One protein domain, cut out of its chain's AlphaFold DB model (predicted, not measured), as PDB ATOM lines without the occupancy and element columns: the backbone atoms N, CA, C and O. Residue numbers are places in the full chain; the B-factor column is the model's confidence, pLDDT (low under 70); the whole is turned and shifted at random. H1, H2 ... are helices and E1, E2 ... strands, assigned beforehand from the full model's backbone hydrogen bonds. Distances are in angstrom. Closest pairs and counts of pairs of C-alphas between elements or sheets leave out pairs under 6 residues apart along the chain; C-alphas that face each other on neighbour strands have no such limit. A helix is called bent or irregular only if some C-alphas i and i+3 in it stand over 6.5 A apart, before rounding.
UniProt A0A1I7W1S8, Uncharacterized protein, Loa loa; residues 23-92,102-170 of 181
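AT A GLANCE: This is residues 23 to 92 and 102 to 170 of the 181 residues of an uncharacterized protein of Loa loa (UniProt A0A1I7W1S8). A small sheet of three parallel strands, in the order E1 E2 E3, has H5 over one face and H1 and H2 on the other, with H4 touching H2. H3 lies near H4, and residues 87 to 92 stick out. The 139 printed residues hold six named helices and three named strands, ordered E1 H1 H2 E2 H3 H4 E3 H5 H6: mostly helix, compact, radius of gyration of the C-alphas 15.1 A, spans 46 by 34 by 25 A.

HOW THE PARTS SIT: E1, residues 26 to 30, is the parallel neighbour of E2, residues 70 to 75, with N 29 and O 72 within hydrogen-bond range at 2.8 A. E3, residues 129 to 132, is E2's other parallel neighbour, with N 75 and O 131 at 2.9 A. H1, residues 31 to 39, and H2, residues 52 to 66, are on the same face; E1, H1, H2 and E2 form a strand-helix-strand unit, parallel strands joined through helices, with a right-handed crossover. H2, with residues 52 to 57 alone, touches H1 at a steep tilt of 47 degrees, C-alphas Val 38 and Tyr 53 being closest at 5.9 A. H4, residues 106 to 126, touches H2, closest at C-alphas Leu 54 and Ile 119, 6.0 A, and only grazes the sheet. H3, residues 80 to 87, is close but not clearly touching H4, closest at C-alphas Val 86 and Gln 110, 7.1 A. H5, residues 137 to 146, is on the opposite face, over E1 and E2, at a height over the sheet of 8.7 A. H6, residues 159 to 162, touches H5, closest at C-alphas Glu 138 and Tyr 160, 4.9 A. Each O i to N i+4 pair is within hydrogen-bond range in H1, H2, H3 and H5, and 15 of 17 in H4; H6 is too short for one.

IN THESE COORDINATES: E1 begins at C-alpha 26 (-11.708, -89.670, -43.749). H2 is 20.9 A long and E2 16.5 A. H4, 30.5 A, has a kink of 29 degrees near residue 115 and is only just irregular, C-alphas 111 and 114 being 6.6 A apart. H6 ends at C-alpha 162 (-16.314, -79.302, -26.501).

THE WHOLE: The C-alphas of Arg 23 and Ser 92 are farthest apart, 48.0 A. Residues 93 to 101 are not printed; C-alphas 92 and 102 are 21.2 A apart across the cut. The links H1 to H2 and H5 to H6 are long. The pLDDT is under 70 in residues 41 to 49, 78 to 92 and 102 to 108.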
ATOM      1  N   ARG A  23      -3.407 -92.004 -43.367       94.88
ATOM      2  CA  ARG A  23      -3.638 -92.668 -44.651       94.88
ATOM      3  C   ARG A  23      -4.881 -93.560 -44.595       94.88
ATOM      4  O   ARG A  23      -5.095 -94.306 -43.639       94.88
ATOM      5  N   ASN A  24      -5.697 -93.491 -45.643       96.62
ATOM      6  CA  ASN A  24      -7.006 -94.134 -45.779       96.62
ATOM      7  C   ASN A  24      -8.036 -93.698 -44.716       96.62
ATOM      8  O   ASN A  24      -9.035 -94.389 -44.491       96.62
ATOM      9  N   LYS A  25      -7.813 -92.569 -44.032       97.19
ATOM     10  CA  LYS A  25      -8.781 -91.989 -43.100       97.19
ATOM     11  C   LYS A  25      -9.545 -90.860 -43.774       97.19
ATOM     12  O   LYS A  25      -8.982 -90.005 -44.446       97.19
ATOM     13  N   ARG A  26     -10.852 -90.837 -43.519       97.88
ATOM     14  CA  ARG A  26     -11.708 -89.670 -43.749       97.88
ATOM     15  C   ARG A  26     -11.493 -88.641 -42.654       97.88
ATOM     16  O   ARG A  26     -11.663 -89.001 -41.490       97.88
ATOM     17  N   ILE A  27     -11.153 -87.411 -43.020       97.56
ATOM     18  CA  ILE A  27     -10.863 -86.319 -42.086       97.56
ATOM     19  C   ILE A  27     -11.758 -85.131 -42.430       97.56
ATOM     20  O   ILE A  27     -11.758 -84.654 -43.565       97.56
ATOM     21  N   ALA A  28     -12.538 -84.670 -41.451       97.62
ATOM     22  CA  ALA A  28     -13.310 -83.445 -41.595       97.62
ATOM     23  C   ALA A  28     -12.378 -82.226 -41.556       97.62
ATOM     24  O   ALA A  28     -11.338 -82.253 -40.904       97.62
ATOM     25  N   ILE A  29     -12.735 -81.156 -42.252       95.81
ATOM     26  CA  ILE A  29     -11.978 -79.905 -42.269       95.81
ATOM     27  C   ILE A  29     -12.955 -78.774 -42.006       95.81
ATOM     28  O   ILE A  29     -13.923 -78.633 -42.751       95.81
ATOM     29  N   ASP A  30     -12.676 -77.939 -41.012       93.62
ATOM     30  CA  ASP A  30     -13.374 -76.663 -40.887       93.62
ATOM     31  C   ASP A  30     -12.895 -75.696 -41.989       93.62
ATOM     32  O   ASP A  30     -11.795 -75.129 -41.952       93.62
ATOM     33  N   GLY A  31     -13.747 -75.517 -42.999       92.75
ATOM     34  CA  GLY A  31     -13.486 -74.648 -44.139       92.75
ATOM     35  C   GLY A  31     -13.493 -73.162 -43.778       92.75
ATOM     36  O   GLY A  31     -12.721 -72.394 -44.358       92.75
ATOM     37  N   HIS A  32     -14.306 -72.727 -42.811       89.25
ATOM     38  CA  HIS A  32     -14.327 -71.315 -42.416       89.25
ATOM     39  C   HIS A  32     -13.032 -70.935 -41.707       89.25
ATOM     40  O   HIS A  32     -12.485 -69.869 -41.999       89.25
ATOM     41  N   THR A  33     -12.461 -71.831 -40.898       86.81
ATOM     42  CA  THR A  33     -11.118 -71.640 -40.338       86.81
ATOM     43  C   THR A  33     -10.087 -71.355 -41.438       86.81
ATOM     44  O   THR A  33      -9.407 -70.327 -41.386       86.81
ATOM     45  N   TRP A  34     -10.000 -72.190 -42.480       89.69
ATOM     46  CA  TRP A  34      -9.041 -71.985 -43.580       89.69
ATOM     47  C   TRP A  34      -9.285 -70.697 -44.366       89.69
ATOM     48  O   TRP A  34      -8.338 -69.978 -44.684       89.69
ATOM     49  N   LEU A  35     -10.542 -70.382 -44.673       89.00
ATOM     50  CA  LEU A  35     -10.878 -69.151 -45.383       89.00
ATOM     51  C   LEU A  35     -10.459 -67.920 -44.566       89.00
ATOM     52  O   LEU A  35      -9.855 -66.988 -45.094       89.00
ATOM     53  N   CYS A  36     -10.697 -67.949 -43.260       84.06
ATOM     54  CA  CYS A  36     -10.357 -66.849 -42.371       84.06
ATOM     55  C   CYS A  36      -8.852 -66.665 -42.182       84.06
ATOM     56  O   CYS A  36      -8.391 -65.532 -42.047       84.06
ATOM     57  N   GLU A  37      -8.076 -67.748 -42.189       82.31
ATOM     58  CA  GLU A  37      -6.610 -67.680 -42.212       82.31
ATOM     59  C   GLU A  37      -6.097 -66.899 -43.418       82.31
ATOM     60  O   GLU A  37      -5.219 -66.044 -43.284       82.31
ATOM     61  N   VAL A  38      -6.669 -67.174 -44.589       84.56
ATOM     62  CA  VAL A  38      -6.286 -66.506 -45.832       84.56
ATOM     63  C   VAL A  38      -6.681 -65.033 -45.800       84.56
ATOM     64  O   VAL A  38      -5.851 -64.177 -46.099       84.56
ATOM     65  N   LEU A  39      -7.918 -64.723 -45.401       81.56
ATOM     66  CA  LEU A  39      -8.422 -63.344 -45.372       81.56
ATOM     67  C   LEU A  39      -7.690 -62.464 -44.353       81.56
ATOM     68  O   LEU A  39      -7.486 -61.281 -44.597       81.56
ATOM     69  N   ARG A  40      -7.227 -63.042 -43.239       77.38
ATOM     70  CA  ARG A  40      -6.394 -62.339 -42.247       77.38
ATOM     71  C   ARG A  40      -4.926 -62.201 -42.665       77.38
ATOM     72  O   ARG A  40      -4.109 -61.782 -41.852       77.38
ATOM     73  N   GLY A  41      -4.567 -62.598 -43.887       69.50
ATOM     74  CA  GLY A  41      -3.192 -62.538 -44.384       69.50
ATOM     75  C   GLY A  41      -2.235 -63.496 -43.669       69.50
ATOM     76  O   GLY A  41      -1.024 -63.343 -43.773       69.50
ATOM     77  N   SER A  42      -2.750 -64.499 -42.950       60.62
ATOM     78  CA  SER A  42      -1.926 -65.473 -42.217       60.62
ATOM     79  C   SER A  42      -1.292 -66.534 -43.129       60.62
ATOM     80  O   SER A  42      -0.585 -67.414 -42.647       60.62
ATOM     81  N   VAL A  43      -1.534 -66.465 -44.443       61.56
ATOM     82  CA  VAL A  43      -0.973 -67.373 -45.452       61.56
ATOM     83  C   VAL A  43      -0.034 -66.582 -46.365       61.56
ATOM     84  O   VAL A  43      -0.450 -66.028 -47.380       61.56
ATOM     85  N   ALA A  44       1.248 -66.526 -45.995       52.62
ATOM     86  CA  ALA A  44       2.263 -65.735 -46.699       52.62
ATOM     87  C   ALA A  44       2.469 -66.178 -48.162       52.62
ATOM     88  O   ALA A  44       2.609 -65.339 -49.051       52.62
ATOM     89  N   HIS A  45       2.424 -67.489 -48.421       53.69
ATOM     90  CA  HIS A  45       2.843 -68.091 -49.692       53.69
ATOM     91  C   HIS A  45       1.855 -67.892 -50.859       53.69
ATOM     92  O   HIS A  45       2.261 -67.858 -52.015       53.69
ATOM     93  N   CYS A  46       0.554 -67.735 -50.589       52.66
ATOM     94  CA  CYS A  46      -0.458 -67.546 -51.640       52.66
ATOM     95  C   CYS A  46      -0.915 -66.091 -51.789       52.66
ATOM     96  O   CYS A  46      -1.773 -65.820 -52.624       52.66
ATOM     97  N   SER A  47      -0.358 -65.163 -51.005       56.62
ATOM     98  CA  SER A  47      -0.805 -63.764 -50.920       56.62
ATOM     99  C   SER A  47      -0.702 -62.982 -52.239       56.62
ATOM    100  O   SER A  47      -1.429 -62.010 -52.423       56.62
ATOM    101  N   THR A  48       0.139 -63.425 -53.176       61.56
ATOM    102  CA  THR A  48       0.318 -62.810 -54.503       61.56
ATOM    103  C   THR A  48      -0.673 -63.315 -55.556       61.56
ATOM    104  O   THR A  48      -0.784 -62.727 -56.632       61.56
ATOM    105  N   ALA A  49      -1.412 -64.395 -55.279       67.69
ATOM    106  CA  ALA A  49      -2.408 -64.922 -56.201       67.69
ATOM    107  C   ALA A  49      -3.654 -64.024 -56.233       67.69
ATOM    108  O   ALA A  49      -4.112 -63.537 -55.203       67.69
ATOM    109  N   ARG A  50      -4.285 -63.887 -57.408       76.19
ATOM    110  CA  ARG A  50      -5.535 -63.114 -57.567       76.19
ATOM    111  C   ARG A  50      -6.672 -63.622 -56.666       76.19
ATOM    112  O   ARG A  50      -7.535 -62.846 -56.268       76.19
ATOM    113  N   LYS A  51      -6.679 -64.926 -56.368       88.44
ATOM    114  CA  LYS A  51      -7.649 -65.611 -55.497       88.44
ATOM    115  C   LYS A  51      -6.903 -66.537 -54.520       88.44
ATOM    116  O   LYS A  51      -6.846 -67.749 -54.744       88.44
ATOM    117  N   PRO A  52      -6.303 -65.992 -53.445       88.12
ATOM    118  CA  PRO A  52      -5.418 -66.742 -52.548       88.12
ATOM    119  C   PRO A  52      -6.145 -67.869 -51.799       88.12
ATOM    120  O   PRO A  52      -5.543 -68.890 -51.467       88.12
ATOM    121  N   TYR A  53      -7.455 -67.715 -51.579       90.12
ATOM    122  CA  TYR A  53      -8.295 -68.715 -50.920       90.12
ATOM    123  C   TYR A  53      -8.429 -69.973 -51.780       90.12
ATOM    124  O   TYR A  53      -8.193 -71.064 -51.275       90.12
ATOM    125  N   LEU A  54      -8.677 -69.844 -53.087       93.50
ATOM    126  CA  LEU A  54      -8.736 -71.000 -53.991       93.50
ATOM    127  C   LEU A  54      -7.407 -71.749 -54.036       93.50
ATOM    128  O   LEU A  54      -7.388 -72.967 -53.894       93.50
ATOM    129  N   SER A  55      -6.292 -71.023 -54.171       90.56
ATOM    130  CA  SER A  55      -4.960 -71.640 -54.162       90.56
ATOM    131  C   SER A  55      -4.695 -72.386 -52.854       90.56
ATOM    132  O   SER A  55      -4.143 -73.480 -52.879       90.56
ATOM    133  N   THR A  56      -5.110 -71.818 -51.721       90.19
ATOM    134  CA  THR A  56      -4.926 -72.449 -50.411       90.19
ATOM    135  C   THR A  56      -5.738 -73.736 -50.305       90.19
ATOM    136  O   THR A  56      -5.181 -74.777 -49.961       90.19
ATOM    137  N   PHE A  57      -7.030 -73.701 -50.638       93.75
ATOM    138  CA  PHE A  57      -7.879 -74.894 -50.602       93.75
ATOM    139  C   PHE A  57      -7.388 -75.973 -51.568       93.75
ATOM    140  O   PHE A  57      -7.300 -77.132 -51.168       93.75
ATOM    141  N   TYR A  58      -7.004 -75.589 -52.789       94.12
ATOM    142  CA  TYR A  58      -6.451 -76.505 -53.783       94.12
ATOM    143  C   TYR A  58      -5.210 -77.220 -53.250       94.12
ATOM    144  O   TYR A  58      -5.194 -78.445 -53.164       94.12
ATOM    145  N   THR A  59      -4.188 -76.469 -52.832       91.50
ATOM    146  CA  THR A  59      -2.911 -77.048 -52.396       91.50
ATOM    147  C   THR A  59      -3.079 -77.902 -51.142       91.50
ATOM    148  O   THR A  59      -2.534 -79.002 -51.068       91.50
ATOM    149  N   ARG A  60      -3.872 -77.444 -50.164       92.25
ATOM    150  CA  ARG A  60      -4.105 -78.201 -48.926       92.25
ATOM    151  C   ARG A  60      -4.877 -79.495 -49.178       92.25
ATOM    152  O   ARG A  60      -4.467 -80.540 -48.684       92.25
ATOM    153  N   CYS A  61      -5.961 -79.447 -49.956       94.44
ATOM    154  CA  CYS A  61      -6.725 -80.654 -50.279       94.44
ATOM    155  C   CYS A  61      -5.902 -81.619 -51.134       94.44
ATOM    156  O   CYS A  61      -5.924 -82.818 -50.880       94.44
ATOM    157  N   ARG A  62      -5.136 -81.103 -52.104       94.56
ATOM    158  CA  ARG A  62      -4.234 -81.907 -52.932       94.56
ATOM    159  C   ARG A  62      -3.208 -82.658 -52.087       94.56
ATOM    160  O   ARG A  62      -3.088 -83.863 -52.249       94.56
ATOM    161  N   SER A  63      -2.534 -81.975 -51.162       92.50
ATOM    162  CA  SER A  63      -1.548 -82.606 -50.278       92.50
ATOM    163  C   SER A  63      -2.164 -83.712 -49.412       92.50
ATOM    164  O   SER A  63      -1.567 -84.771 -49.261       92.50
ATOM    165  N   LEU A  64      -3.383 -83.513 -48.896       93.94
ATOM    166  CA  LEU A  64      -4.096 -84.557 -48.151       93.94
ATOM    167  C   LEU A  64      -4.418 -85.772 -49.033       93.94
ATOM    168  O   LEU A  64      -4.196 -86.908 -48.619       93.94
ATOM    169  N   LEU A  65      -4.906 -85.533 -50.252       95.00
ATOM    170  CA  LEU A  65      -5.223 -86.592 -51.209       95.00
ATOM    171  C   LEU A  65      -3.973 -87.375 -51.643       95.00
ATOM    172  O   LEU A  65      -4.035 -88.598 -51.739       95.00
ATOM    173  N   GLU A  66      -2.842 -86.697 -51.870       94.25
ATOM    174  CA  GLU A  66      -1.555 -87.320 -52.226       94.25
ATOM    175  C   GLU A  66      -1.038 -88.252 -51.113       94.25
ATOM    176  O   GLU A  66      -0.488 -89.314 -51.401       94.25
ATOM    177  N   GLU A  67      -1.318 -87.928 -49.848       93.44
ATOM    178  CA  GLU A  67      -1.020 -88.777 -48.681       93.44
ATOM    179  C   GLU A  67      -2.070 -89.882 -48.435       93.44
ATOM    180  O   GLU A  67      -1.980 -90.665 -47.482       93.44
ATOM    181  N   GLY A  68      -3.085 -89.982 -49.298       95.19
ATOM    182  CA  GLY A  68      -4.168 -90.959 -49.192       95.19
ATOM    183  C   GLY A  68      -5.178 -90.651 -48.084       95.19
ATOM    184  O   GLY A  68      -5.861 -91.560 -47.616       95.19
ATOM    185  N   VAL A  69      -5.265 -89.400 -47.634       96.62
ATOM    186  CA  VAL A  69      -6.309 -88.921 -46.720       96.62
ATOM    187  C   VAL A  69      -7.526 -88.502 -47.545       96.62
ATOM    188  O   VAL A  69      -7.390 -87.851 -48.577       96.62
ATOM    189  N   GLU A  70      -8.731 -88.835 -47.085       97.25
ATOM    190  CA  GLU A  70      -9.983 -88.400 -47.713       97.25
ATOM    191  C   GLU A  70     -10.543 -87.155 -46.995       97.25
ATOM    192  O   GLU A  70     -11.209 -87.295 -45.961       97.25
ATOM    193  N   PRO A  71     -10.303 -85.932 -47.498       97.25
ATOM    194  CA  PRO A  71     -10.845 -84.725 -46.890       97.25
ATOM    195  C   PRO A  71     -12.359 -84.593 -47.112       97.25
ATOM    196  O   PRO A  71     -12.874 -84.861 -48.200       97.25
ATOM    197  N   ILE A  72     -13.065 -84.118 -46.085       97.75
ATOM    198  CA  ILE A  72     -14.457 -83.657 -46.170       97.75
ATOM    199  C   ILE A  72     -14.523 -82.242 -45.604       97.75
ATOM    200  O   ILE A  72     -14.341 -82.041 -44.404       97.75
ATOM    201  N   VAL A  73     -14.776 -81.253 -46.456       97.50
ATOM    202  CA  VAL A  73     -14.793 -79.844 -46.039       97.50
ATOM    203  C   VAL A  73     -16.170 -79.466 -45.501       97.50
ATOM    204  O   VAL A  73     -17.183 -79.643 -46.171       97.50
ATOM    205  N   VAL A  74     -16.217 -78.918 -44.295       96.50
ATOM    206  CA  VAL A  74     -17.440 -78.464 -43.636       96.50
ATOM    207  C   VAL A  74     -17.414 -76.944 -43.553       96.50
ATOM    208  O   VAL A  74     -16.465 -76.354 -43.039       96.50
ATOM    209  N   PHE A  75     -18.453 -76.305 -44.075       93.88
ATOM    210  CA  PHE A  75     -18.653 -74.863 -43.984       93.88
ATOM    211  C   PHE A  75     -19.709 -74.543 -42.925       93.88
ATOM    212  O   PHE A  75     -20.669 -75.297 -42.775       93.88
ATOM    213  N   ASP A  76     -19.548 -73.429 -42.214       89.12
ATOM    214  CA  ASP A  76     -20.577 -72.882 -41.336       89.12
ATOM    215  C   ASP A  76     -21.861 -72.597 -42.114       89.12
ATOM    216  O   ASP A  76     -21.834 -72.188 -43.281       89.12
ATOM    217  N   GLY A  77     -22.985 -72.818 -41.440       80.25
ATOM    218  CA  GLY A  77     -24.289 -72.444 -41.947       80.25
ATOM    219  C   GLY A  77     -24.435 -70.930 -41.951       80.25
ATOM    220  O   GLY A  77     -24.126 -70.255 -40.971       80.25
ATOM    221  N   ILE A  78     -24.944 -70.396 -43.054       69.81
ATOM    222  CA  ILE A  78     -25.445 -69.026 -43.101       69.81
ATOM    223  C   ILE A  78     -26.950 -69.124 -42.856       69.81
ATOM    224  O   ILE A  78     -27.623 -69.875 -43.565       69.81
ATOM    225  N   ASP A  79     -27.467 -68.399 -41.857       67.12
ATOM    226  CA  ASP A  79     -28.909 -68.348 -41.576       67.12
ATOM    227  C   ASP A  79     -29.654 -67.996 -42.889       67.12
ATOM    228  O   ASP A  79     -29.255 -67.076 -43.607       67.12
ATOM    229  N   GLU A  80     -30.730 -68.716 -43.233       58.50
ATOM    230  CA  GLU A  80     -31.475 -68.506 -44.495       58.50
ATOM    231  C   GLU A  80     -31.973 -67.055 -44.642       58.50
ATOM    232  O   GLU A  80     -31.966 -66.500 -45.742       58.50
ATOM    233  N   GLU A  81     -32.314 -66.404 -43.524       57.66
ATOM    234  CA  GLU A  81     -32.641 -64.974 -43.478       57.66
ATOM    235  C   GLU A  81     -31.444 -64.082 -43.850       57.66
ATOM    236  O   GLU A  81     -31.614 -63.078 -44.542       57.66
ATOM    237  N   GLU A  82     -30.221 -64.424 -43.430       57.31
ATOM    238  CA  GLU A  82     -29.008 -63.702 -43.837       57.31
ATOM    239  C   GLU A  82     -28.740 -63.918 -45.336       57.31
ATOM    240  O   GLU A  82     -28.411 -62.963 -46.038       57.31
ATOM    241  N   ARG A  83     -28.963 -65.135 -45.850       56.59
ATOM    242  CA  ARG A  83     -28.783 -65.486 -47.272       56.59
ATOM    243  C   ARG A  83     -29.743 -64.709 -48.185       56.59
ATOM    244  O   ARG A  83     -29.306 -64.131 -49.177       56.59
ATOM    245  N   ALA A  84     -31.019 -64.608 -47.805       55.94
ATOM    246  CA  ALA A  84     -32.024 -63.839 -48.545       55.94
ATOM    247  C   ALA A  84     -31.744 -62.324 -48.531       55.94
ATOM    248  O   ALA A  84     -31.944 -61.641 -49.535       55.94
ATOM    249  N   ASN A  85     -31.240 -61.782 -47.418       55.22
ATOM    250  CA  ASN A  85     -30.874 -60.364 -47.340       55.22
ATOM    251  C   ASN A  85     -29.640 -60.018 -48.195       55.22
ATOM    252  O   ASN A  85     -29.534 -58.885 -48.669       55.22
ATOM    253  N   VAL A  86     -28.730 -60.978 -48.413       57.34
ATOM    254  CA  VAL A  86     -27.582 -60.824 -49.325       57.34
ATOM    255  C   VAL A  86     -28.039 -60.779 -50.785       57.34
ATOM    256  O   VAL A  86     -27.643 -59.861 -51.499       57.34
ATOM    257  N   ASP A  87     -28.913 -61.696 -51.209       55.78
ATOM    258  CA  ASP A  87     -29.411 -61.747 -52.595       55.78
ATOM    259  C   ASP A  87     -30.236 -60.510 -52.989       55.78
ATOM    260  O   ASP A  87     -30.193 -60.068 -54.136       55.78
ATOM    261  N   TYR A  88     -30.959 -59.910 -52.041       53.38
ATOM    262  CA  TYR A  88     -31.801 -58.737 -52.304       53.38
ATOM    263  C   TYR A  88     -31.095 -57.383 -52.118       53.38
ATOM    264  O   TYR A  88     -31.719 -56.342 -52.323       53.38
ATOM    265  N   GLY A  89     -29.812 -57.350 -51.731       51.44
ATOM    266  CA  GLY A  89     -29.061 -56.098 -51.545       51.44
ATOM    267  C   GLY A  89     -29.638 -55.161 -50.472       51.44
ATOM    268  O   GLY A  89     -29.319 -53.971 -50.447       51.44
ATOM    269  N   VAL A  90     -30.504 -55.661 -49.582       50.03
ATOM    270  CA  VAL A  90     -31.183 -54.836 -48.578       50.03
ATOM    271  C   VAL A  90     -30.297 -54.708 -47.342       50.03
ATOM    272  O   VAL A  90     -30.215 -55.598 -46.497       50.03
ATOM    273  N   THR A  91     -29.663 -53.544 -47.197       48.66
ATOM    274  CA  THR A  91     -28.958 -53.112 -45.982       48.66
ATOM    275  C   THR A  91     -29.956 -52.791 -44.861       48.66
ATOM    276  O   THR A  91     -30.133 -51.639 -44.479       48.66
ATOM    277  N   SER A  92     -30.659 -53.788 -44.319       40.25
ATOM    278  CA  SER A  92     -31.485 -53.592 -43.119       40.25
ATOM    279  C   SER A  92     -30.848 -54.252 -41.906       40.25
ATOM    280  O   SER A  92     -31.046 -55.427 -41.609       40.25
ATOM    281  N   LYS A 102     -18.600 -65.015 -31.887       44.34
ATOM    282  CA  LYS A 102     -17.176 -64.714 -32.114       44.34
ATOM    283  C   LYS A 102     -17.060 -63.814 -33.361       44.34
ATOM    284  O   LYS A 102     -17.341 -64.257 -34.457       44.34
ATOM    285  N   TYR A 103     -16.684 -62.549 -33.176       42.94
ATOM    286  CA  TYR A 103     -15.868 -61.716 -34.082       42.94
ATOM    287  C   TYR A 103     -16.121 -61.710 -35.609       42.94
ATOM    288  O   TYR A 103     -15.196 -61.415 -36.365       42.94
ATOM    289  N   TRP A 104     -17.339 -61.943 -36.089       56.62
ATOM    290  CA  TRP A 104     -17.674 -61.706 -37.497       56.62
ATOM    291  C   TRP A 104     -18.508 -60.441 -37.608       56.62
ATOM    292  O   TRP A 104     -19.631 -60.386 -37.103       56.62
ATOM    293  N   THR A 105     -17.952 -59.401 -38.228       61.44
ATOM    294  CA  THR A 105     -18.776 -58.266 -38.642       61.44
ATOM    295  C   THR A 105     -19.672 -58.718 -39.798       61.44
ATOM    296  O   THR A 105     -19.322 -59.644 -40.539       61.44
ATOM    297  N   SER A 106     -20.847 -58.106 -39.942       63.88
ATOM    298  CA  SER A 106     -21.785 -58.394 -41.038       63.88
ATOM    299  C   SER A 106     -21.107 -58.310 -42.406       63.88
ATOM    300  O   SER A 106     -21.383 -59.112 -43.293       63.88
ATOM    301  N   GLU A 107     -20.165 -57.384 -42.543       64.56
ATOM    302  CA  GLU A 107     -19.428 -57.106 -43.771       64.56
ATOM    303  C   GLU A 107     -18.452 -58.241 -44.112       64.56
ATOM    304  O   GLU A 107     -18.361 -58.647 -45.268       64.56
ATOM    305  N   LEU A 108     -17.774 -58.819 -43.110       67.31
ATOM    306  CA  LEU A 108     -16.873 -59.959 -43.320       67.31
ATOM    307  C   LEU A 108     -17.640 -61.210 -43.751       67.31
ATOM    308  O   LEU A 108     -17.203 -61.908 -44.663       67.31
ATOM    309  N   LYS A 109     -18.806 -61.472 -43.143       71.12
ATOM    310  CA  LYS A 109     -19.675 -62.576 -43.580       71.12
ATOM    311  C   LYS A 109     -20.080 -62.408 -45.044       71.12
ATOM    312  O   LYS A 109     -19.964 -63.358 -45.813       71.12
ATOM    313  N   GLN A 110     -20.500 -61.203 -45.435       71.81
ATOM    314  CA  GLN A 110     -20.896 -60.896 -46.814       71.81
ATOM    315  C   GLN A 110     -19.752 -61.093 -47.812       71.81
ATOM    316  O   GLN A 110     -19.983 -61.605 -48.905       71.81
ATOM    317  N   GLU A 111     -18.515 -60.757 -47.439       80.06
ATOM    318  CA  GLU A 111     -17.349 -60.998 -48.294       80.06
ATOM    319  C   GLU A 111     -17.035 -62.497 -48.460       80.06
ATOM    320  O   GLU A 111     -16.519 -62.925 -49.497       80.06
ATOM    321  N   MET A 112     -17.335 -63.311 -47.444       83.44
ATOM    322  CA  MET A 112     -17.034 -64.744 -47.435       83.44
ATOM    323  C   MET A 112     -18.005 -65.564 -48.282       83.44
ATOM    324  O   MET A 112     -17.552 -66.498 -48.944       83.44
ATOM    325  N   VAL A 113     -19.297 -65.213 -48.321       85.62
ATOM    326  CA  VAL A 113     -20.327 -65.960 -49.075       85.62
ATOM    327  C   VAL A 113     -19.924 -66.252 -50.531       85.62
ATOM    328  O   VAL A 113     -19.884 -67.431 -50.896       85.62
ATOM    329  N   PRO A 114     -19.563 -65.255 -51.368       88.62
ATOM    330  CA  PRO A 114     -19.188 -65.531 -52.755       88.62
ATOM    331  C   PRO A 114     -17.907 -66.369 -52.853       88.62
ATOM    332  O   PRO A 114     -17.785 -67.214 -53.736       88.62
ATOM    333  N   LYS A 115     -16.956 -66.196 -51.924       91.12
ATOM    334  CA  LYS A 115     -15.712 -66.982 -51.909       91.12
ATOM    335  C   LYS A 115     -15.974 -68.443 -51.551       91.12
ATOM    336  O   LYS A 115     -15.361 -69.316 -52.157       91.12
ATOM    337  N   VAL A 116     -16.870 -68.713 -50.599       92.44
ATOM    338  CA  VAL A 116     -17.292 -70.074 -50.233       92.44
ATOM    339  C   VAL A 116     -17.891 -70.780 -51.445       92.44
ATOM    340  O   VAL A 116     -17.551 -71.933 -51.696       92.44
ATOM    341  N   GLU A 117     -18.711 -70.091 -52.237       92.81
ATOM    342  CA  GLU A 117     -19.308 -70.691 -53.431       92.81
ATOM    343  C   GLU A 117     -18.260 -71.052 -54.491       92.81
ATOM    344  O   GLU A 117     -18.239 -72.173 -55.001       92.81
ATOM    345  N   GLU A 118     -17.297 -70.164 -54.744       95.06
ATOM    346  CA  GLU A 118     -16.170 -70.484 -55.624       95.06
ATOM    347  C   GLU A 118     -15.316 -71.651 -55.097       95.06
ATOM    348  O   GLU A 118     -14.840 -72.478 -55.880       95.06
ATOM    349  N   ILE A 119     -15.125 -71.747 -53.776       96.38
ATOM    350  CA  ILE A 119     -14.407 -72.870 -53.162       96.38
ATOM    351  C   ILE A 119     -15.172 -74.172 -53.391       96.38
ATOM    352  O   ILE A 119     -14.555 -75.165 -53.760       96.38
ATOM    353  N   LYS A 120     -16.497 -74.202 -53.235       96.44
ATOM    354  CA  LYS A 120     -17.286 -75.417 -53.502       96.44
ATOM    355  C   LYS A 120     -17.170 -75.872 -54.950       96.44
ATOM    356  O   LYS A 120     -17.017 -77.065 -55.194       96.44
ATOM    357  N   MET A 121     -17.194 -74.939 -55.906       97.38
ATOM    358  CA  MET A 121     -16.970 -75.262 -57.321       97.38
ATOM    359  C   MET A 121     -15.599 -75.920 -57.529       97.38
ATOM    360  O   MET A 121     -15.501 -76.949 -58.199       97.38
ATOM    361  N   LEU A 122     -14.556 -75.371 -56.898       97.38
ATOM    362  CA  LEU A 122     -13.222 -75.968 -56.893       97.38
ATOM    363  C   LEU A 122     -13.233 -77.376 -56.279       97.38
ATOM    364  O   LEU A 122     -12.758 -78.309 -56.921       97.38
ATOM    365  N   LEU A 123     -13.800 -77.555 -55.083       97.75
ATOM    366  CA  LEU A 123     -13.862 -78.853 -54.399       97.75
ATOM    367  C   LEU A 123     -14.593 -79.907 -55.241       97.75
ATOM    368  O   LEU A 123     -14.090 -81.020 -55.381       97.75
ATOM    369  N   ASN A 124     -15.703 -79.533 -55.885       97.81
ATOM    370  CA  ASN A 124     -16.431 -80.397 -56.817       97.81
ATOM    371  C   ASN A 124     -15.535 -80.851 -57.980       97.81
ATOM    372  O   ASN A 124     -15.482 -82.041 -58.280       97.81
ATOM    373  N   SER A 125     -14.789 -79.929 -58.601       97.62
ATOM    374  CA  SER A 125     -13.855 -80.272 -59.687       97.62
ATOM    375  C   SER A 125     -12.686 -81.155 -59.241       97.62
ATOM    376  O   SER A 125     -12.173 -81.936 -60.036       97.62
ATOM    377  N   MET A 126     -12.287 -81.069 -57.969       96.62
ATOM    378  CA  MET A 126     -11.259 -81.925 -57.373       96.62
ATOM    379  C   MET A 126     -11.800 -83.288 -56.910       96.62
ATOM    380  O   MET A 126     -11.016 -84.136 -56.493       96.62
ATOM    381  N   GLY A 127     -13.122 -83.498 -56.924       96.44
ATOM    382  CA  GLY A 127     -13.756 -84.684 -56.340       96.44
ATOM    383  C   GLY A 127     -13.725 -84.711 -54.804       96.44
ATOM    384  O   GLY A 127     -13.912 -85.768 -54.201       96.44
ATOM    385  N   VAL A 128     -13.490 -83.567 -54.156       97.62
ATOM    386  CA  VAL A 128     -13.486 -83.439 -52.693       97.62
ATOM    387  C   VAL A 128     -14.904 -83.167 -52.205       97.62
ATOM    388  O   VAL A 128     -15.571 -82.234 -52.650       97.62
ATOM    389  N   ARG A 129     -15.365 -83.976 -51.248       97.56
ATOM    390  CA  ARG A 129     -16.695 -83.816 -50.652       97.56
ATOM    391  C   ARG A 129     -16.737 -82.590 -49.749       97.56
ATOM    392  O   ARG A 129     -15.797 -82.328 -48.998       97.56
ATOM    393  N   TRP A 130     -17.866 -81.893 -49.769       97.25
ATOM    394  CA  TRP A 130     -18.142 -80.803 -48.847       97.25
ATOM    395  C   TRP A 130     -19.583 -80.838 -48.346       97.25
ATOM    396  O   TRP A 130     -20.447 -81.477 -48.947       97.25
ATOM    397  N   MET A 131     -19.835 -80.155 -47.233       94.88
ATOM    398  CA  MET A 131     -21.179 -79.925 -46.705       94.88
ATOM    399  C   MET A 131     -21.278 -78.577 -45.987       94.88
ATOM    400  O   MET A 131     -20.274 -78.018 -45.549       94.88
ATOM    401  N   GLU A 132     -22.502 -78.076 -45.845       92.25
ATOM    402  CA  GLU A 132     -22.826 -76.942 -44.976       92.25
ATOM    403  C   GLU A 132     -23.384 -77.469 -43.648       92.25
ATOM    404  O   GLU A 132     -24.205 -78.392 -43.624       92.25
ATOM    405  N   SER A 133     -22.922 -76.904 -42.535       90.69
ATOM    406  CA  SER A 133     -23.528 -77.112 -41.226       90.69
ATOM    407  C   SER A 133     -24.802 -76.272 -41.103       90.69
ATOM    408  O   SER A 133     -25.043 -75.348 -41.875       90.69
ATOM    409  N   LYS A 134     -25.649 -76.585 -40.117       85.56
ATOM    410  CA  LYS A 134     -26.816 -75.737 -39.814       85.56
ATOM    411  C   LYS A 134     -26.448 -74.462 -39.060       85.56
ATOM    412  O   LYS A 134     -27.187 -73.493 -39.140       85.56
ATOM    413  N   LEU A 135     -25.377 -74.510 -38.273       83.00
ATOM    414  CA  LEU A 135     -24.939 -73.427 -37.394       83.00
ATOM    415  C   LEU A 135     -23.408 -73.363 -37.421       83.00
ATOM    416  O   LEU A 135     -22.848 -72.579 -38.173       83.00
ATOM    417  N   GLU A 136     -22.735 -74.236 -36.665       86.88
ATOM    418  CA  GLU A 136     -21.272 -74.244 -36.539       86.88
ATOM    419  C   GLU A 136     -20.644 -75.471 -37.207       86.88
ATOM    420  O   GLU A 136     -21.082 -76.613 -37.017       86.88
ATOM    421  N   GLY A 137     -19.600 -75.233 -37.997       89.31
ATOM    422  CA  GLY A 137     -18.828 -76.238 -38.712       89.31
ATOM    423  C   GLY A 137     -18.138 -77.212 -37.766       89.31
ATOM    424  O   GLY A 137     -18.270 -78.416 -37.955       89.31
ATOM    425  N   GLU A 138     -17.496 -76.732 -36.695       90.88
ATOM    426  CA  GLU A 138     -16.825 -77.603 -35.717       90.88
ATOM    427  C   GLU A 138     -17.798 -78.558 -35.011       90.88
ATOM    428  O   GLU A 138     -17.495 -79.744 -34.856       90.88
ATOM    429  N   ALA A 139     -18.999 -78.084 -34.663       93.25
ATOM    430  CA  ALA A 139     -20.052 -78.927 -34.099       93.25
ATOM    431  C   ALA A 139     -20.498 -80.015 -35.086       93.25
ATOM    432  O   ALA A 139     -20.685 -81.179 -34.717       93.25
ATOM    433  N   GLN A 140     -20.637 -79.658 -36.365       95.75
ATOM    434  CA  GLN A 140     -20.973 -80.614 -37.414       95.75
ATOM    435  C   GLN A 140     -19.845 -81.629 -37.636       95.75
ATOM    436  O   GLN A 140     -20.133 -82.819 -37.776       95.75
ATOM    437  N   CYS A 141     -18.580 -81.202 -37.609       95.75
ATOM    438  CA  CYS A 141     -17.419 -82.088 -37.676       95.75
ATOM    439  C   CYS A 141     -17.408 -83.094 -36.517       95.75
ATOM    440  O   CYS A 141     -17.231 -84.290 -36.752       95.75
ATOM    441  N   ALA A 142     -17.641 -82.637 -35.283       96.56
ATOM    442  CA  ALA A 142     -17.680 -83.506 -34.104       96.56
ATOM    443  C   ALA A 142     -18.800 -84.550 -34.220       96.56
ATOM    444  O   ALA A 142     -18.592 -85.738 -33.968       96.56
ATOM    445  N   GLN A 143     -19.975 -84.140 -34.706       96.56
ATOM    446  CA  GLN A 143     -21.083 -85.057 -34.959       96.56
ATOM    447  C   GLN A 143     -20.759 -86.097 -36.047       96.56
ATOM    448  O   GLN A 143     -21.176 -87.252 -35.931       96.56
ATOM    449  N   LEU A 144     -20.037 -85.719 -37.109       97.12
ATOM    450  CA  LEU A 144     -19.595 -86.673 -38.132       97.12
ATOM    451  C   LEU A 144     -18.662 -87.733 -37.534       97.12
ATOM    452  O   LEU A 144     -18.779 -88.907 -37.889       97.12
ATOM    453  N   GLU A 145     -17.763 -87.340 -36.628       97.62
ATOM    454  CA  GLU A 145     -16.859 -88.277 -35.959       97.62
ATOM    455  C   GLU A 145     -17.623 -89.218 -35.023       97.62
ATOM    456  O   GLU A 145     -17.450 -90.432 -35.099       97.62
ATOM    457  N   GLN A 146     -18.536 -88.687 -34.205       97.00
ATOM    458  CA  GLN A 146     -19.380 -89.492 -33.311       97.00
ATOM    459  C   GLN A 146     -20.221 -90.531 -34.065       97.00
ATOM    460  O   GLN A 146     -20.523 -91.597 -33.534       97.00
ATOM    461  N   ARG A 147     -20.586 -90.240 -35.319       97.19
ATOM    462  CA  ARG A 147     -21.308 -91.163 -36.209       97.19
ATOM    463  C   ARG A 147     -20.394 -92.122 -36.983       97.19
ATOM    464  O   ARG A 147     -20.895 -92.891 -37.797       97.19
ATOM    465  N   GLY A 148     -19.076 -92.067 -36.786       96.75
ATOM    466  CA  GLY A 148     -18.099 -92.896 -37.504       96.75
ATOM    467  C   GLY A 148     -17.939 -92.543 -38.990       96.75
ATOM    468  O   GLY A 148     -17.393 -93.328 -39.771       96.75
ATOM    469  N   LEU A 149     -18.421 -91.371 -39.414       97.38
ATOM    470  CA  LEU A 149     -18.335 -90.919 -40.806       97.38
ATOM    471  C   LEU A 149     -16.967 -90.315 -41.123       97.38
ATOM    472  O   LEU A 149     -16.504 -90.422 -42.258       97.38
ATOM    473  N   VAL A 150     -16.296 -89.746 -40.124       97.88
ATOM    474  CA  VAL A 150     -14.899 -89.292 -40.189       97.88
ATOM    475  C   VAL A 150     -14.128 -89.832 -38.987       97.88
ATOM    476  O   VAL A 150     -14.724 -90.311 -38.028       97.88
ATOM    477  N   HIS A 151     -12.804 -89.765 -39.048       97.75
ATOM    478  CA  HIS A 151     -11.898 -90.252 -38.002       97.75
ATOM    479  C   HIS A 151     -11.243 -89.110 -37.214       97.75
ATOM    480  O   HIS A 151     -10.275 -89.339 -36.500       97.75
ATOM    481  N   GLY A 152     -11.728 -87.886 -37.412       96.25
ATOM    482  CA  GLY A 152     -11.246 -86.677 -36.762       96.25
ATOM    483  C   GLY A 152     -11.478 -85.442 -37.618       96.25
ATOM    484  O   GLY A 152     -12.029 -85.526 -38.725       96.25
ATOM    485  N   CYS A 153     -11.035 -84.298 -37.106       95.88
ATOM    486  CA  CYS A 153     -11.227 -82.995 -37.726       95.88
ATOM    487  C   CYS A 153      -9.941 -82.172 -37.721       95.88
ATOM    488  O   CYS A 153      -9.241 -82.111 -36.713       95.88
ATOM    489  N   ILE A 154      -9.656 -81.501 -38.835       93.88
ATOM    490  CA  ILE A 154      -8.691 -80.411 -38.902       93.88
ATOM    491  C   ILE A 154      -9.432 -79.115 -38.588       93.88
ATOM    492  O   ILE A 154     -10.192 -78.609 -39.416       93.88
ATOM    493  N   ALA A 155      -9.174 -78.573 -37.404       89.44
ATOM    494  CA  ALA A 155      -9.716 -77.300 -36.954       89.44
ATOM    495  C   ALA A 155      -8.684 -76.563 -36.098       89.44
ATOM    496  O   ALA A 155      -7.691 -77.141 -35.641       89.44
ATOM    497  N   ARG A 156      -8.876 -75.256 -35.926       82.25
ATOM    498  CA  ARG A 156      -7.970 -74.436 -35.117       82.25
ATOM    499  C   ARG A 156      -8.450 -74.332 -33.680       82.25
ATOM    500  O   ARG A 156      -7.606 -74.362 -32.784       82.25
ATOM    501  N   ASP A 157      -9.753 -74.191 -33.476       80.12
ATOM    502  CA  ASP A 157     -10.301 -73.979 -32.151       80.12
ATOM    503  C   ASP A 157     -10.552 -75.318 -31.445       80.12
ATOM    504  O   ASP A 157     -10.645 -76.393 -32.036       80.12
ATOM    505  N   PHE A 158     -10.586 -75.247 -30.118       84.19
ATOM    506  CA  PHE A 158     -10.866 -76.399 -29.267       84.19
ATOM    507  C   PHE A 158     -12.372 -76.684 -29.163       84.19
ATOM    508  O   PHE A 158     -12.762 -77.675 -28.544       84.19
ATOM    509  N   ASP A 159     -13.231 -75.843 -29.752       86.19
ATOM    510  CA  ASP A 159     -14.682 -75.976 -29.606       86.19
ATOM    511  C   ASP A 159     -15.154 -77.322 -30.196       86.19
ATOM    512  O   ASP A 159     -16.015 -77.977 -29.613       86.19
ATOM    513  N   TYR A 160     -14.470 -77.843 -31.222       91.06
ATOM    514  CA  TYR A 160     -14.593 -79.225 -31.705       91.06
ATOM    515  C   TYR A 160     -14.601 -80.291 -30.592       91.06
ATOM    516  O   TYR A 160     -15.456 -81.179 -30.580       91.06
ATOM    517  N   ILE A 161     -13.666 -80.209 -29.640       91.00
ATOM    518  CA  ILE A 161     -13.595 -81.152 -28.515       91.00
ATOM    519  C   ILE A 161     -14.754 -80.905 -27.542       91.00
ATOM    520  O   ILE A 161     -15.333 -81.857 -27.022       91.00
ATOM    521  N   LEU A 162     -15.153 -79.645 -27.335       91.25
ATOM    522  CA  LEU A 162     -16.314 -79.302 -26.501       91.25
ATOM    523  C   LEU A 162     -17.630 -79.845 -27.077       91.25
ATOM    524  O   LEU A 162     -18.520 -80.217 -26.314       91.25
ATOM    525  N   PHE A 163     -17.737 -79.959 -28.402       93.00
ATOM    526  CA  PHE A 163     -18.852 -80.625 -29.083       93.00
ATOM    527  C   PHE A 163     -18.773 -82.163 -29.049       93.00
ATOM    528  O   PHE A 163     -19.649 -82.843 -29.590       93.00
ATOM    529  N   GLY A 164     -17.761 -82.722 -28.382       93.31
ATOM    530  CA  GLY A 164     -17.572 -84.157 -28.189       93.31
ATOM    531  C   GLY A 164     -16.808 -84.839 -29.323       93.31
ATOM    532  O   GLY A 164     -16.996 -86.038 -29.539       93.31
ATOM    533  N   GLY A 165     -16.000 -84.091 -30.076       94.38
ATOM    534  CA  GLY A 165     -14.973 -84.661 -30.936       94.38
ATOM    535  C   GLY A 165     -13.830 -85.260 -30.107       94.38
ATOM    536  O   GLY A 165     -13.527 -84.789 -29.012       94.38
ATOM    537  N   ASN A 166     -13.188 -86.297 -30.634       93.88
ATOM    538  CA  ASN A 166     -12.092 -87.024 -29.997       93.88
ATOM    539  C   ASN A 166     -10.747 -86.731 -30.667       93.88
ATOM    540  O   ASN A 166      -9.752 -86.521 -29.977       93.88
ATOM    541  N   ASN A 167     -10.705 -86.695 -32.003       94.12
ATOM    542  CA  ASN A 167      -9.460 -86.529 -32.753       94.12
ATOM    543  C   ASN A 167      -9.392 -85.147 -33.416       94.12
ATOM    544  O   ASN A 167      -9.828 -84.959 -34.553       94.12
ATOM    545  N   LEU A 168      -8.840 -84.170 -32.691       92.88
ATOM    546  CA  LEU A 168      -8.545 -82.835 -33.218       92.88
ATOM    547  C   LEU A 168      -7.123 -82.786 -33.780       92.88
ATOM    548  O   LEU A 168      -6.147 -82.988 -33.057       92.88
ATOM    549  N   TYR A 169      -7.007 -82.450 -35.058       92.44
ATOM    550  CA  TYR A 169      -5.739 -82.261 -35.745       92.44
ATOM    551  C   TYR A 169      -5.503 -80.784 -36.038       92.44
ATOM    552  O   TYR A 169      -6.377 -80.077 -36.534       92.44
ATOM    553  N   GLN A 170      -4.276 -80.330 -35.805       86.50
ATOM    554  CA  GLN A 170      -3.836 -79.003 -36.216       86.50
ATOM    555  C   GLN A 170      -2.764 -79.125 -37.282       86.50
ATOM    556  O   GLN A 170      -1.642 -79.564 -37.029       86.50
TER     557      GLN A 170